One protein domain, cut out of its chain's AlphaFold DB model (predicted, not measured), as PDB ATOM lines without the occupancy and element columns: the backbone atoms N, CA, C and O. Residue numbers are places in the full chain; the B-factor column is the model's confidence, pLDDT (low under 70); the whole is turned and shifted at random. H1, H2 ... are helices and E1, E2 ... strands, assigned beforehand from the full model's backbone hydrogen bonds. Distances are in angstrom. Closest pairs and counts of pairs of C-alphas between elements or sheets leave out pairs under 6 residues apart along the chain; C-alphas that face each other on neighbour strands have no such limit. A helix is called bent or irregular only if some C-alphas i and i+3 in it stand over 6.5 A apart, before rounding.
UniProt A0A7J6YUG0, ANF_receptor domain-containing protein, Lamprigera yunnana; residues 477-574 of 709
ATOM      1  N   ALA A 477       2.165   9.930  24.105       93.25
ATOM      2  CA  ALA A 477       1.196   8.860  23.902       93.25
ATOM      3  C   ALA A 477       1.615   8.054  22.669       93.25
ATOM      4  O   ALA A 477       1.575   8.555  21.542       93.25
ATOM      5  N   VAL A 478       2.050   6.815  22.898       93.94
ATOM      6  CA  VAL A 478       2.474   5.878  21.853       93.94
ATOM      7  C   VAL A 478       1.407   4.800  21.694       93.94
ATOM      8  O   VAL A 478       0.993   4.178  22.670       93.94
ATOM      9  N   VAL A 479       0.980   4.578  20.453       94.75
ATOM     10  CA  VAL A 479       0.117   3.463  20.051       94.75
ATOM     11  C   VAL A 479       0.837   2.731  18.927       94.75
ATOM     12  O   VAL A 479       1.152   3.331  17.901       94.75
ATOM     13  N   GLU A 480       1.119   1.447  19.116       92.50
ATOM     14  CA  GLU A 480       1.811   0.628  18.117       92.50
ATOM     15  C   GLU A 480       0.945   0.395  16.868       92.50
ATOM     16  O   GLU A 480      -0.279   0.292  16.954       92.50
ATOM     17  N   GLY A 481       1.581   0.272  15.699       92.31
ATOM     18  CA  GLY A 481       0.899  -0.075  14.451       92.31
ATOM     19  C   GLY A 481       1.822  -0.096  13.231       92.31
ATOM     20  O   GLY A 481       2.921   0.457  13.256       92.31
ATOM     21  N   ASP A 482       1.360  -0.720  12.145       91.31
ATOM     22  CA  ASP A 482       2.102  -0.845  10.877       91.31
ATOM     23  C   ASP A 482       2.407   0.521  10.231       91.31
ATOM     24  O   ASP A 482       3.415   0.686   9.537       91.31
ATOM     25  N   LEU A 483       1.532   1.506  10.464       91.38
ATOM     26  CA  LEU A 483       1.701   2.904  10.070       91.38
ATOM     27  C   LEU A 483       1.461   3.822  11.274       91.38
ATOM     28  O   LEU A 483       0.320   4.051  11.665       91.38
ATOM     29  N   VAL A 484       2.527   4.389  11.840       93.88
ATOM     30  CA  VAL A 484       2.442   5.329  12.969       93.88
ATOM     31  C   VAL A 484       2.198   6.758  12.473       93.88
ATOM     32  O   VAL A 484       2.938   7.258  11.622       93.88
ATOM     33  N   LEU A 485       1.185   7.436  13.019       95.50
ATOM     34  CA  LEU A 485       0.924   8.858  12.772       95.50
ATOM     35  C   LEU A 485       1.499   9.732  13.896       95.50
ATOM     36  O   LEU A 485       1.079   9.637  15.047       95.50
ATOM     37  N   GLY A 486       2.434  10.617  13.547       95.38
ATOM     38  CA  GLY A 486       2.923  11.656  14.455       95.38
ATOM     39  C   GLY A 486       1.860  12.733  14.698       95.38
ATOM     40  O   GLY A 486       1.229  13.199  13.745       95.38
ATOM     41  N   GLY A 487       1.673  13.139  15.953       95.50
ATOM     42  CA  GLY A 487       0.752  14.209  16.345       95.50
ATOM     43  C   GLY A 487       1.416  15.208  17.290       95.50
ATOM     44  O   GLY A 487       2.089  14.806  18.232       95.50
ATOM     45  N   LEU A 488       1.207  16.504  17.056       96.12
ATOM     46  CA  LEU A 488       1.451  17.549  18.052       96.12
ATOM     47  C   LEU A 488       0.101  17.994  18.602       96.12
ATOM     48  O   LEU A 488      -0.824  18.243  17.825       96.12
ATOM     49  N   MET A 489      -0.007  18.047  19.924       95.69
ATOM     50  CA  MET A 489      -1.190  18.507  20.642       95.69
ATOM     51  C   MET A 489      -0.762  19.533  21.685       95.69
ATOM     52  O   MET A 489       0.258  19.363  22.339       95.69
ATOM     53  N   MET A 490      -1.581  20.555  21.893       95.69
ATOM     54  CA  MET A 490      -1.375  21.571  22.925       95.69
ATOM     55  C   MET A 490      -1.949  21.077  24.264       95.69
ATOM     56  O   MET A 490      -3.010  21.519  24.701       95.69
ATOM     57  N   VAL A 491      -1.321  20.062  24.871       96.88
ATOM     58  CA  VAL A 491      -1.856  19.393  26.077       96.88
ATOM     59  C   VAL A 491      -1.774  20.311  27.292       96.88
ATOM     60  O   VAL A 491      -2.716  20.344  28.088       96.88
ATOM     61  N   HIS A 492      -0.707  21.102  27.395       96.06
ATOM     62  CA  HIS A 492      -0.568  22.172  28.382       96.06
ATOM     63  C   HIS A 492      -0.652  23.567  27.738       96.06
ATOM     64  O   HIS A 492      -0.353  23.755  26.559       96.06
ATOM     65  N   GLU A 493      -1.055  24.557  28.532       94.56
ATOM     66  CA  GLU A 493      -1.003  25.979  28.198       94.56
ATOM     67  C   GLU A 493       0.443  26.479  28.115       94.56
ATOM     68  O   GLU A 493       1.366  25.937  28.736       94.56
ATOM     69  N   ARG A 494       0.635  27.576  27.382       94.75
ATOM     70  CA  ARG A 494       1.905  28.289  27.356       94.75
ATOM     71  C   ARG A 494       2.169  28.966  28.701       94.75
ATOM     72  O   ARG A 494       1.441  29.871  29.097       94.75
ATOM     73  N   GLU A 495       3.310  28.658  29.311       91.94
ATOM     74  CA  GLU A 495       3.892  29.477  30.380       91.94
ATOM     75  C   GLU A 495       5.324  29.922  30.025       91.94
ATOM     76  O   GLU A 495       6.006  29.263  29.240       91.94
ATOM     77  N   ASP A 496       5.780  31.063  30.553       88.81
ATOM     78  CA  ASP A 496       7.113  31.634  30.272       88.81
ATOM     79  C   ASP A 496       8.144  31.395  31.400       88.81
ATOM     80  O   ASP A 496       9.343  31.564  31.183       88.81
ATOM     81  N   THR A 497       7.698  31.001  32.598       88.25
ATOM     82  CA  THR A 497       8.534  30.679  33.778       88.25
ATOM     83  C   THR A 497       9.059  29.237  33.747       88.25
ATOM     84  O   THR A 497      10.170  28.969  34.205       88.25
ATOM     85  N   VAL A 498       8.260  28.324  33.190       88.44
ATOM     86  CA  VAL A 498       8.492  26.879  33.080       88.44
ATOM     87  C   VAL A 498       8.314  26.413  31.629       88.44
ATOM     88  O   VAL A 498       7.932  27.180  30.739       88.44
ATOM     89  N   THR A 499       8.620  25.145  31.350       88.44
ATOM     90  CA  THR A 499       8.510  24.573  29.996       88.44
ATOM     91  C   THR A 499       7.067  24.594  29.485       88.44
ATOM     92  O   THR A 499       6.832  25.031  28.358       88.44
ATOM     93  N   CYS A 500       6.124  24.183  30.335       92.56
ATOM     94  CA  CYS A 500       4.711  23.946  30.042       92.56
ATOM     95  C   CYS A 500       3.873  24.363  31.260       92.56
ATOM     96  O   CYS A 500       4.291  24.078  32.382       92.56
ATOM     97  N   GLY A 501       2.739  25.033  31.041       92.81
ATOM     98  CA  GLY A 501       1.836  25.513  32.094       92.81
ATOM     99  C   GLY A 501       0.754  24.493  32.493       92.81
ATOM    100  O   GLY A 501       0.968  23.287  32.372       92.81
ATOM    101  N   PRO A 502      -0.427  24.945  32.961       94.06
ATOM    102  CA  PRO A 502      -1.565  24.079  33.300       94.06
ATOM    103  C   PRO A 502      -2.111  23.261  32.115       94.06
ATOM    104  O   PRO A 502      -1.964  23.650  30.965       94.06
ATOM    105  N   ILE A 503      -2.793  22.138  32.373       95.81
ATOM    106  CA  ILE A 503      -3.407  21.299  31.319       95.81
ATOM    107  C   ILE A 503      -4.588  22.026  30.651       95.81
ATOM    108  O   ILE A 503      -5.506  22.455  31.349       95.81
ATOM    109  N   MET A 504      -4.639  22.048  29.312       96.12
ATOM    110  CA  MET A 504      -5.802  22.500  28.533       96.12
ATOM    111  C   MET A 504      -6.832  21.371  28.341       96.12
ATOM    112  O   MET A 504      -6.604  20.469  27.527       96.12
ATOM    113  N   PRO A 505      -8.023  21.412  28.977       94.00
ATOM    114  CA  PRO A 505      -8.972  20.301  28.887       94.00
ATOM    115  C   PRO A 505      -9.643  20.195  27.510       94.00
ATOM    116  O   PRO A 505      -9.855  19.093  27.011       94.00
ATOM    117  N   GLN A 506      -9.968  21.335  26.885       91.19
ATOM    118  CA  GLN A 506     -10.679  21.392  25.595       91.19
ATOM    119  C   GLN A 506      -9.748  21.587  24.389       91.19
ATOM    120  O   GLN A 506     -10.021  21.041  23.324       91.19
ATOM    121  N   GLY A 507      -8.660  22.353  24.539       88.56
ATOM    122  CA  GLY A 507      -7.663  22.542  23.475       88.56
ATOM    123  C   GLY A 507      -6.718  21.347  23.328       88.56
ATOM    124  O   GLY A 507      -6.412  20.938  22.213       88.56
ATOM    125  N   GLY A 508      -6.311  20.765  24.458       94.56
ATOM    126  CA  GLY A 508      -5.331  19.689  24.535       94.56
ATOM    127  C   GLY A 508      -5.952  18.307  24.661       94.56
ATOM    128  O   GLY A 508      -6.014  17.557  23.689       94.56
ATOM    129  N   ILE A 509      -6.428  17.970  25.864       96.38
ATOM    130  CA  ILE A 509      -6.905  16.614  26.195       96.38
ATOM    131  C   ILE A 509      -8.027  16.168  25.249       96.38
ATOM    132  O   ILE A 509      -7.937  15.096  24.660       96.38
ATOM    133  N   GLN A 510      -9.045  17.002  25.019       97.56
ATOM    134  CA  GLN A 510     -10.137  16.661  24.100       97.56
ATOM    135  C   GLN A 510      -9.671  16.469  22.640       97.56
ATOM    136  O   GLN A 510     -10.277  15.676  21.921       97.56
ATOM    137  N   ALA A 511      -8.611  17.151  22.191       96.19
ATOM    138  CA  ALA A 511      -8.054  16.974  20.846       96.19
ATOM    139  C   ALA A 511      -7.213  15.689  20.733       96.19
ATOM    140  O   ALA A 511      -7.337  14.953  19.750       96.19
ATOM    141  N   LEU A 512      -6.426  15.382  21.769       97.00
ATOM    142  CA  LEU A 512      -5.661  14.142  21.900       97.00
ATOM    143  C   LEU A 512      -6.590  12.914  21.931       97.00
ATOM    144  O   LEU A 512      -6.439  12.008  21.111       97.00
ATOM    145  N   GLU A 513      -7.618  12.933  22.779       97.62
ATOM    146  CA  GLU A 513      -8.642  11.881  22.852       97.62
ATOM    147  C   GLU A 513      -9.446  11.755  21.547       97.62
ATOM    148  O   GLU A 513      -9.763  10.647  21.116       97.62
ATOM    149  N   ALA A 514      -9.735  12.864  20.854       97.69
ATOM    150  CA  ALA A 514     -10.387  12.810  19.545       97.69
ATOM    151  C   ALA A 514      -9.509  12.137  18.473       97.69
ATOM    152  O   ALA A 514     -10.045  11.434  17.609       97.69
ATOM    153  N   MET A 515      -8.181  12.304  18.525       97.12
ATOM    154  CA  MET A 515      -7.250  11.580  17.652       97.12
ATOM    155  C   MET A 515      -7.225  10.084  17.990       97.12
ATOM    156  O   MET A 515      -7.409   9.272  17.084       97.12
ATOM    157  N   LEU A 516      -7.075   9.720  19.267       97.00
ATOM    158  CA  LEU A 516      -7.056   8.320  19.719       97.00
ATOM    159  C   LEU A 516      -8.365   7.591  19.370       97.00
ATOM    160  O   LEU A 516      -8.337   6.578  18.674       97.00
ATOM    161  N   TYR A 517      -9.521   8.172  19.704       97.00
ATOM    162  CA  TYR A 517     -10.829   7.630  19.324       97.00
ATOM    163  C   TYR A 517     -10.984   7.466  17.801       97.00
ATOM    164  O   TYR A 517     -11.581   6.492  17.335       97.00
ATOM    165  N   THR A 518     -10.449   8.400  17.006       95.50
ATOM    166  CA  THR A 518     -10.480   8.295  15.537       95.50
ATOM    167  C   THR A 518      -9.637   7.116  15.047       95.50
ATOM    168  O   THR A 518     -10.075   6.404  14.144       95.50
ATOM    169  N   LEU A 519      -8.476   6.867  15.657       94.62
ATOM    170  CA  LEU A 519      -7.646   5.699  15.355       94.62
ATOM    171  C   LEU A 519      -8.357   4.395  15.724       94.62
ATOM    172  O   LEU A 519      -8.403   3.498  14.887       94.62
ATOM    173  N   ASP A 520      -9.014   4.316  16.885       94.12
ATOM    174  CA  ASP A 520      -9.839   3.155  17.254       94.12
ATOM    175  C   ASP A 520     -10.942   2.895  16.218       94.12
ATOM    176  O   ASP A 520     -11.107   1.771  15.742       94.12
ATOM    177  N   ARG A 521     -11.681   3.938  15.800       93.19
ATOM    178  CA  ARG A 521     -12.715   3.795  14.758       93.19
ATOM    179  C   ARG A 521     -12.121   3.313  13.425       93.19
ATOM    180  O   ARG A 521     -12.756   2.514  12.740       93.19
ATOM    181  N   LEU A 522     -10.928   3.779  13.048       91.06
ATOM    182  CA  LEU A 522     -10.240   3.362  11.818       91.06
ATOM    183  C   LEU A 522      -9.690   1.929  11.906       91.06
ATOM    184  O   LEU A 522      -9.750   1.205  10.910       91.06
ATOM    185  N   ASN A 523      -9.217   1.508  13.083       91.88
ATOM    186  CA  ASN A 523      -8.703   0.166  13.377       91.88
ATOM    187  C   ASN A 523      -9.826  -0.881  13.592       91.88
ATOM    188  O   ASN A 523      -9.601  -2.075  13.411       91.88
ATOM    189  N   GLU A 524     -11.057  -0.460  13.907       89.25
ATOM    190  CA  GLU A 524     -12.247  -1.332  13.896       89.25
ATOM    191  C   GLU A 524     -12.851  -1.506  12.487       89.25
ATOM    192  O   GLU A 524     -13.303  -2.592  12.122       89.25
ATOM    193  N   VAL A 525     -12.882  -0.440  11.676       82.25
ATOM    194  CA  VAL A 525     -13.557  -0.414  10.354       82.25
ATOM    195  C   VAL A 525     -12.619  -0.829   9.196       82.25
ATOM    196  O   VAL A 525     -13.044  -0.952   8.037       82.25
ATOM    197  N   SER A 526     -11.349  -1.119   9.501       63.34
ATOM    198  CA  SER A 526     -10.241  -1.333   8.550       63.34
ATOM    199  C   SER A 526     -10.498  -2.324   7.410       63.34
ATOM    200  O   SER A 526     -10.066  -2.010   6.301       63.34
ATOM    201  N   PRO A 527     -11.227  -3.454   7.573       67.94
ATOM    202  CA  PRO A 527     -11.484  -4.394   6.474       67.94
ATOM    203  C   PRO A 527     -12.124  -3.771   5.222       67.94
ATOM    204  O   PRO A 527     -12.066  -4.365   4.148       67.94
ATOM    205  N   SER A 528     -12.725  -2.581   5.349       74.94
ATOM    206  CA  SER A 528     -13.337  -1.823   4.249       74.94
ATOM    207  C   SER A 528     -12.505  -0.644   3.720       74.94
ATOM    208  O   SER A 528     -12.808  -0.131   2.643       74.94
ATOM    209  N   LEU A 529     -11.479  -0.201   4.458       78.88
ATOM    210  CA  LEU A 529     -10.798   1.087   4.246       78.88
ATOM    211  C   LEU A 529      -9.265   0.966   4.210       78.88
ATOM    212  O   LEU A 529      -8.621   1.614   3.390       78.88
ATOM    213  N   LEU A 530      -8.695   0.130   5.080       84.56
ATOM    214  CA  LEU A 530      -7.264  -0.153   5.224       84.56
ATOM    215  C   LEU A 530      -7.060  -1.656   5.514       84.56
ATOM    216  O   LEU A 530      -6.787  -2.047   6.649       84.56
ATOM    217  N   PRO A 531      -7.247  -2.538   4.516       84.12
ATOM    218  CA  PRO A 531      -7.081  -3.971   4.717       84.12
ATOM    219  C   PRO A 531      -5.618  -4.311   5.037       84.12
ATOM    220  O   PRO A 531      -4.712  -3.935   4.295       84.12
ATOM    221  N   ASN A 532      -5.409  -5.081   6.109       85.75
ATOM    222  CA  ASN A 532      -4.103  -5.572   6.572       85.75
ATOM    223  C   ASN A 532      -3.082  -4.473   6.951       85.75
ATOM    224  O   ASN A 532      -1.882  -4.701   6.821       85.75
ATOM    225  N   ILE A 533      -3.542  -3.299   7.402       90.62
ATOM    226  CA  ILE A 533      -2.690  -2.228   7.945       90.62
ATOM    227  C   ILE A 533      -3.341  -1.686   9.220       90.62
ATOM    228  O   ILE A 533      -4.457  -1.168   9.168       90.62
ATOM    229  N   THR A 534      -2.636  -1.770  10.345       92.38
ATOM    230  CA  THR A 534      -3.001  -1.089  11.598       92.38
ATOM    231  C   THR A 534      -2.414   0.324  11.637       92.38
ATOM    232  O   THR A 534      -1.269   0.539  11.226       92.38
ATOM    233  N   ILE A 535      -3.184   1.305  12.120       94.25
ATOM    234  CA  ILE A 535      -2.685   2.670  12.334       94.25
ATOM    235  C   ILE A 535      -2.295   2.854  13.802       94.25
ATOM    236  O   ILE A 535      -3.141   2.716  14.688       94.25
ATOM    237  N   GLY A 536      -1.033   3.209  14.037       95.50
ATOM    238  CA  GLY A 536      -0.501   3.618  15.336       95.50
ATOM    239  C   GLY A 536      -0.409   5.141  15.492       95.50
ATOM    240  O   GLY A 536      -0.729   5.906  14.578       95.50
ATOM    241  N   ALA A 537       0.094   5.597  16.636       96.50
ATOM    242  CA  ALA A 537       0.271   7.007  16.971       96.50
ATOM    243  C   ALA A 537       1.586   7.264  17.711       96.50
ATOM    244  O   ALA A 537       2.016   6.449  18.524       96.50
ATOM    245  N   HIS A 538       2.169   8.439  17.491       95.81
ATOM    246  CA  HIS A 538       3.186   9.015  18.373       95.81
ATOM    247  C   HIS A 538       2.800  10.469  18.631       95.81
ATOM    248  O   HIS A 538       3.040  11.340  17.796       95.81
ATOM    249  N   ILE A 539       2.106  10.716  19.741       96.69
ATOM    250  CA  ILE A 539       1.547  12.032  20.065       96.69
ATOM    251  C   ILE A 539       2.412  12.699  21.132       96.69
ATOM    252  O   ILE A 539       2.639  12.132  22.205       96.69
ATOM    253  N   LEU A 540       2.881  13.902  20.816       95.94
ATOM    254  CA  LEU A 540       3.743  14.740  21.642       95.94
ATOM    255  C   LEU A 540       3.036  16.053  21.990       95.94
ATOM    256  O   LEU A 540       2.163  16.518  21.256       95.94
ATOM    257  N   ASP A 541       3.435  16.646  23.108       96.06
ATOM    258  CA  ASP A 541       2.898  17.913  23.598       96.06
ATOM    259  C   ASP A 541       3.752  19.099  23.129       96.06
ATOM    260  O   ASP A 541       4.967  19.084  23.322       96.06
ATOM    261  N   ASP A 542       3.143  20.119  22.521       95.31
ATOM    262  CA  ASP A 542       3.841  21.342  22.089       95.31
ATOM    263  C   ASP A 542       3.788  22.496  23.109       95.31
ATOM    264  O   ASP A 542       4.507  23.489  22.943       95.31
ATOM    265  N   CYS A 543       2.989  22.350  24.174       95.00
ATOM    266  CA  CYS A 543       2.795  23.332  25.243       95.00
ATOM    267  C   CYS A 543       2.497  24.769  24.753       95.00
ATOM    268  O   CYS A 543       2.965  25.737  25.363       95.00
ATOM    269  N   ASP A 544       1.792  24.911  23.617       94.94
ATOM    270  CA  ASP A 544       1.458  26.191  22.960       94.94
ATOM    271  C   ASP A 544       2.699  27.105  22.760       94.94
ATOM    272  O   ASP A 544       2.701  28.330  22.945       94.94
ATOM    273  N   LYS A 545       3.834  26.473  22.424       94.44
ATOM    274  CA  LYS A 545       5.151  27.118  22.347       94.44
ATOM    275  C   LYS A 545       5.941  26.612  21.139       94.44
ATOM    276  O   LYS A 545       6.663  25.625  21.237       94.44
ATOM    277  N   ASP A 546       5.898  27.367  20.032       94.38
ATOM    278  CA  ASP A 546       6.583  27.099  18.746       94.38
ATOM    279  C   ASP A 546       7.971  26.441  18.861       94.38
ATOM    280  O   ASP A 546       8.296  25.516  18.120       94.38
ATOM    281  N   THR A 547       8.821  26.930  19.772       93.81
ATOM    282  CA  THR A 547      10.189  26.425  19.956       93.81
ATOM    283  C   THR A 547      10.223  25.032  20.578       93.81
ATOM    284  O   THR A 547      11.026  24.207  20.155       93.81
ATOM    285  N   TYR A 548       9.340  24.757  21.540       93.69
ATOM    286  CA  TYR A 548       9.231  23.453  22.192       93.69
ATOM    287  C   TYR A 548       8.498  22.452  21.289       93.69
ATOM    288  O   TYR A 548       8.986  21.343  21.082       93.69
ATOM    289  N   GLY A 549       7.424  22.882  20.618       94.31
ATOM    290  CA  GLY A 549       6.782  22.110  19.549       94.31
ATOM    291  C   GLY A 549       7.751  21.723  18.423       94.31
ATOM    292  O   GLY A 549       7.694  20.601  17.927       94.31
ATOM    293  N   LEU A 550       8.704  22.594  18.063       94.88
ATOM    294  CA  LEU A 550       9.780  22.262  17.122       94.88
ATOM    295  C   LEU A 550      10.780  21.247  17.703       94.88
ATOM    296  O   LEU A 550      11.180  20.325  16.993       94.88
ATOM    297  N   GLU A 551      11.179  21.385  18.969       92.44
ATOM    298  CA  GLU A 551      12.049  20.415  19.653       92.44
ATOM    299  C   GLU A 551      11.402  19.024  19.749       92.44
ATOM    300  O   GLU A 551      12.090  18.023  19.545       92.44
ATOM    301  N   MET A 552      10.083  18.955  19.959       93.62
ATOM    302  CA  MET A 552       9.307  17.712  19.916       93.62
ATOM    303  C   MET A 552       9.138  17.183  18.485       93.62
ATOM    304  O   MET A 552       9.341  15.996  18.244       93.62
ATOM    305  N   ALA A 553       8.856  18.045  17.501       93.25
ATOM    306  CA  ALA A 553       8.742  17.652  16.091       93.25
ATOM    307  C   ALA A 553      10.032  17.036  15.524       93.25
ATOM    308  O   ALA A 553       9.984  16.249  14.573       93.25
ATOM    309  N   VAL A 554      11.192  17.367  16.105       91.69
ATOM    310  CA  VAL A 554      12.465  16.725  15.764       91.69
ATOM    311  C   VAL A 554      12.452  15.225  16.097       91.69
ATOM    312  O   VAL A 554      13.115  14.469  15.391       91.69
ATOM    313  N   ASP A 555      11.682  14.752  17.081       88.06
ATOM    314  CA  ASP A 555      11.622  13.320  17.415       88.06
ATOM    315  C   ASP A 555      10.989  12.484  16.293       88.06
ATOM    316  O   ASP A 555      11.502  11.409  15.987       88.06
ATOM    317  N   PHE A 556       9.999  13.013  15.565       91.31
ATOM    318  CA  PHE A 556       9.429  12.339  14.384       91.31
ATOM    319  C   PHE A 556      10.428  12.171  13.224       91.31
ATOM    320  O   PHE A 556      10.219  11.341  12.339       91.31
ATOM    321  N   ILE A 557      11.510  12.963  13.202       89.00
ATOM    322  CA  ILE A 557      12.584  12.877  12.195       89.00
ATOM    323  C   ILE A 557      13.912  12.346  12.757       89.00
ATOM    324  O   ILE A 557      14.826  12.061  11.977       89.00
ATOM    325  N   LYS A 558      14.014  12.118  14.076       80.50
ATOM    326  CA  LYS A 558      15.026  11.249  14.704       80.50
ATOM    327  C   LYS A 558      14.683   9.790  14.394       80.50
ATOM    328  O   LYS A 558      14.402   8.994  15.280       80.50
ATOM    329  N   ALA A 559      14.729   9.433  13.110       53.81
ATOM    330  CA  ALA A 559      14.542   8.060  12.664       53.81
ATOM    331  C   ALA A 559      15.448   7.112  13.467       53.81
ATOM    332  O   ALA A 559      16.612   7.453  13.720       53.81
ATOM    333  N   ASN A 560      14.929   5.920  13.783       57.44
ATOM    334  CA  ASN A 560      15.534   4.854  14.603       57.44
ATOM    335  C   ASN A 560      16.741   4.171  13.912       57.44
ATOM    336  O   ASN A 560      16.865   2.950  13.783       57.44
ATOM    337  N   SER A 561      17.633   5.010  13.402       55.06
ATOM    338  CA  SER A 561      18.506   4.808  12.247       55.06
ATOM    339  C   SER A 561      19.796   4.059  12.562       55.06
ATOM    340  O   SER A 561      20.505   3.663  11.638       55.06
ATOM    341  N   LEU A 562      20.060   3.802  13.846       53.25
ATOM    342  CA  LEU A 562      20.979   2.755  14.284       53.25
ATOM    343  C   LEU A 562      20.247   1.646  15.040       53.25
ATOM    344  O   LEU A 562      20.327   0.505  14.613       53.25
ATOM    345  N   GLU A 563      19.564   1.933  16.150       56.81
ATOM    346  CA  GLU A 563      19.198   0.881  17.113       56.81
ATOM    347  C   GLU A 563      18.122  -0.093  16.610       56.81
ATOM    348  O   GLU A 563      18.369  -1.298  16.552       56.81
ATOM    349  N   GLU A 564      16.976   0.402  16.138       56.91
ATOM    350  CA  GLU A 564      15.928  -0.454  15.562       56.91
ATOM    351  C   GLU A 564      16.392  -1.104  14.245       56.91
ATOM    352  O   GLU A 564      16.086  -2.266  13.969       56.91
ATOM    353  N   CYS A 565      17.212  -0.397  13.458       47.78
ATOM    354  CA  CYS A 565      17.862  -0.968  12.279       47.78
ATOM    355  C   CYS A 565      18.798  -2.136  12.649       47.78
ATOM    356  O   CYS A 565      18.760  -3.184  12.007       47.78
ATOM    357  N   LEU A 566      19.588  -2.007  13.720       57.75
ATOM    358  CA  LEU A 566      20.472  -3.055  14.239       57.75
ATOM    359  C   LEU A 566      19.695  -4.230  14.847       57.75
ATOM    360  O   LEU A 566      20.175  -5.359  14.760       57.75
ATOM    361  N   LEU A 567      18.518  -4.003  15.433       59.72
ATOM    362  CA  LEU A 567      17.618  -5.078  15.868       59.72
ATOM    363  C   LEU A 567      17.065  -5.845  14.657       59.72
ATOM    364  O   LEU A 567      17.302  -7.048  14.539       59.72
ATOM    365  N   LYS A 568      16.475  -5.143  13.682       56.00
ATOM    366  CA  LYS A 568      15.956  -5.745  12.439       56.00
ATOM    367  C   LYS A 568      17.050  -6.460  11.619       56.00
ATOM    368  O   LYS A 568      16.775  -7.479  10.988       56.00
ATOM    369  N   LEU A 569      18.305  -6.001  11.679       58.38
ATOM    370  CA  LEU A 569      19.462  -6.694  11.092       58.38
ATOM    371  C   LEU A 569      19.883  -7.960  11.863       58.38
ATOM    372  O   LEU A 569      20.240  -8.951  11.224       58.38
ATOM    373  N   LYS A 570      19.825  -7.968  13.204       57.31
ATOM    374  CA  LYS A 570      20.115  -9.170  14.015       57.31
ATOM    375  C   LYS A 570      19.123 -10.295  13.719       57.31
ATOM    376  O   LYS A 570      19.545 -11.438  13.543       57.31
ATOM    377  N   ASP A 571      17.836  -9.975  13.600       58.69
ATOM    378  CA  ASP A 571      16.811 -10.969  13.261       58.69
ATOM    379  C   ASP A 571      16.940 -11.458  11.814       58.69
ATOM    380  O   ASP A 571      16.828 -12.659  11.554       58.69
ATOM    381  N   TYR A 572      17.300 -10.570  10.880       56.94
ATOM    382  CA  TYR A 572      17.618 -10.960   9.505       56.94
ATOM    383  C   TYR A 572      18.786 -11.959   9.437       56.94
ATOM    384  O   TYR A 572      18.666 -12.998   8.782       56.94
ATOM    385  N   ASP A 573      19.896 -11.710  10.144       62.09
ATOM    386  CA  ASP A 573      21.029 -12.648  10.174       62.09
ATOM    387  C   ASP A 573      20.730 -13.931  10.976       62.09
ATOM    388  O   ASP A 573      21.265 -14.990  10.634       62.09
ATOM    389  N   ASN A 574      19.844 -13.899  11.979       59.00
ATOM    390  CA  ASN A 574      19.342 -15.107  12.652       59.00
ATOM    391  C   ASN A 574      18.522 -15.984  11.694       59.00
ATOM    392  O   ASN A 574      18.827 -17.169  11.529       59.00
TER     393      ASN A 574
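What this domain is: This is residues 477 to 574 of the 709 residues of the protein "ANF_receptor domain-containing protein" of Lamprigera yunnana (UniProt A0A7J6YUG0). A narrow sheet of three strands has the long helix H1 running along one face and the short helix H2 packed over one end of the other face, while residues 558 to 574, which include H3, stick out as a free tail. The printed part has 98 residues with three named helices and three named strands, in the order E1 E2 H1 E3 H2 H3; the sheet's order is E1 E3 E2, it is mixed, and the class is mixed, helices and strands. The whole is loose, with a radius of gyration of the C-alphas of 16.6 A, and flat, spanning 51 by 36 by 15 A.

Where its parts are: Begin in the sheet with E3, residues 535 to 541, and find C-alpha 535 at (-2.685, 2.670, 12.334); from there the strand runs 19.8 A. E2, residues 483 to 489, runs 19.1 A, and E1 is the short strand of residues 477 to 479, 6.7 A. Find C-alpha 505 at (-8.972, 20.301, 28.887), where H1 begins; it runs to residue 528, 33.4 A, with a kink of 32 degrees near residue 522. H1 is irregular: C-alphas 524 and 527 are 8.1 A apart. H2 is residues 546 to 553, 10.0 A, and H3, residues 563 to 574, runs 16.6 A to C-alpha 574 at (19.342, -15.107, 12.652).

How they stand to each other: Look first at E3, the inner strand. E2 is its parallel neighbour at 24 degrees, with N 487 and O 538 within hydrogen-bond range at 2.9 A. E1 is its antiparallel neighbour at 172 degrees, with N 479 and O 537 at 2.9 A. E1 and E2 meet only through their link. H1 is on the sheet at a height of 9.6 A, over E3 and E2, along the strands at 2 degrees to E3 on the local plane; its closest C-alphas to E3 are those of Leu 519 and Ile 535, 6.6 A apart. E2, H1 and E3 form a strand-helix-strand unit, two parallel neighbour strands with a helix between them, and its crossover is right-handed. H2 is on the opposite face at a height of 9.3 A, over E3, slantwise to it at 35 degrees on the local plane; the closest C-alphas are those of Leu 540 and Met 552, 6.5 A apart. H2 is only just not over E2, on which 2 of its C-alphas fall. H3 is not on the sheet and is apart from H1 and H2. In H2 and H3 every O i to N i+4 pair is within hydrogen-bond range; in H1 15 of 20 are.

The domain as a whole: The C-alphas of Thr 497 and Asn 574, the two farthest apart, are 51.6 A from each other. The printed part has no cut. Look at residues 490 to 504 for the long link, from E2 to H1. The mean pLDDT of the printed part is 86.3; it is under 70 at residues 526 to 527 and 559 to 574.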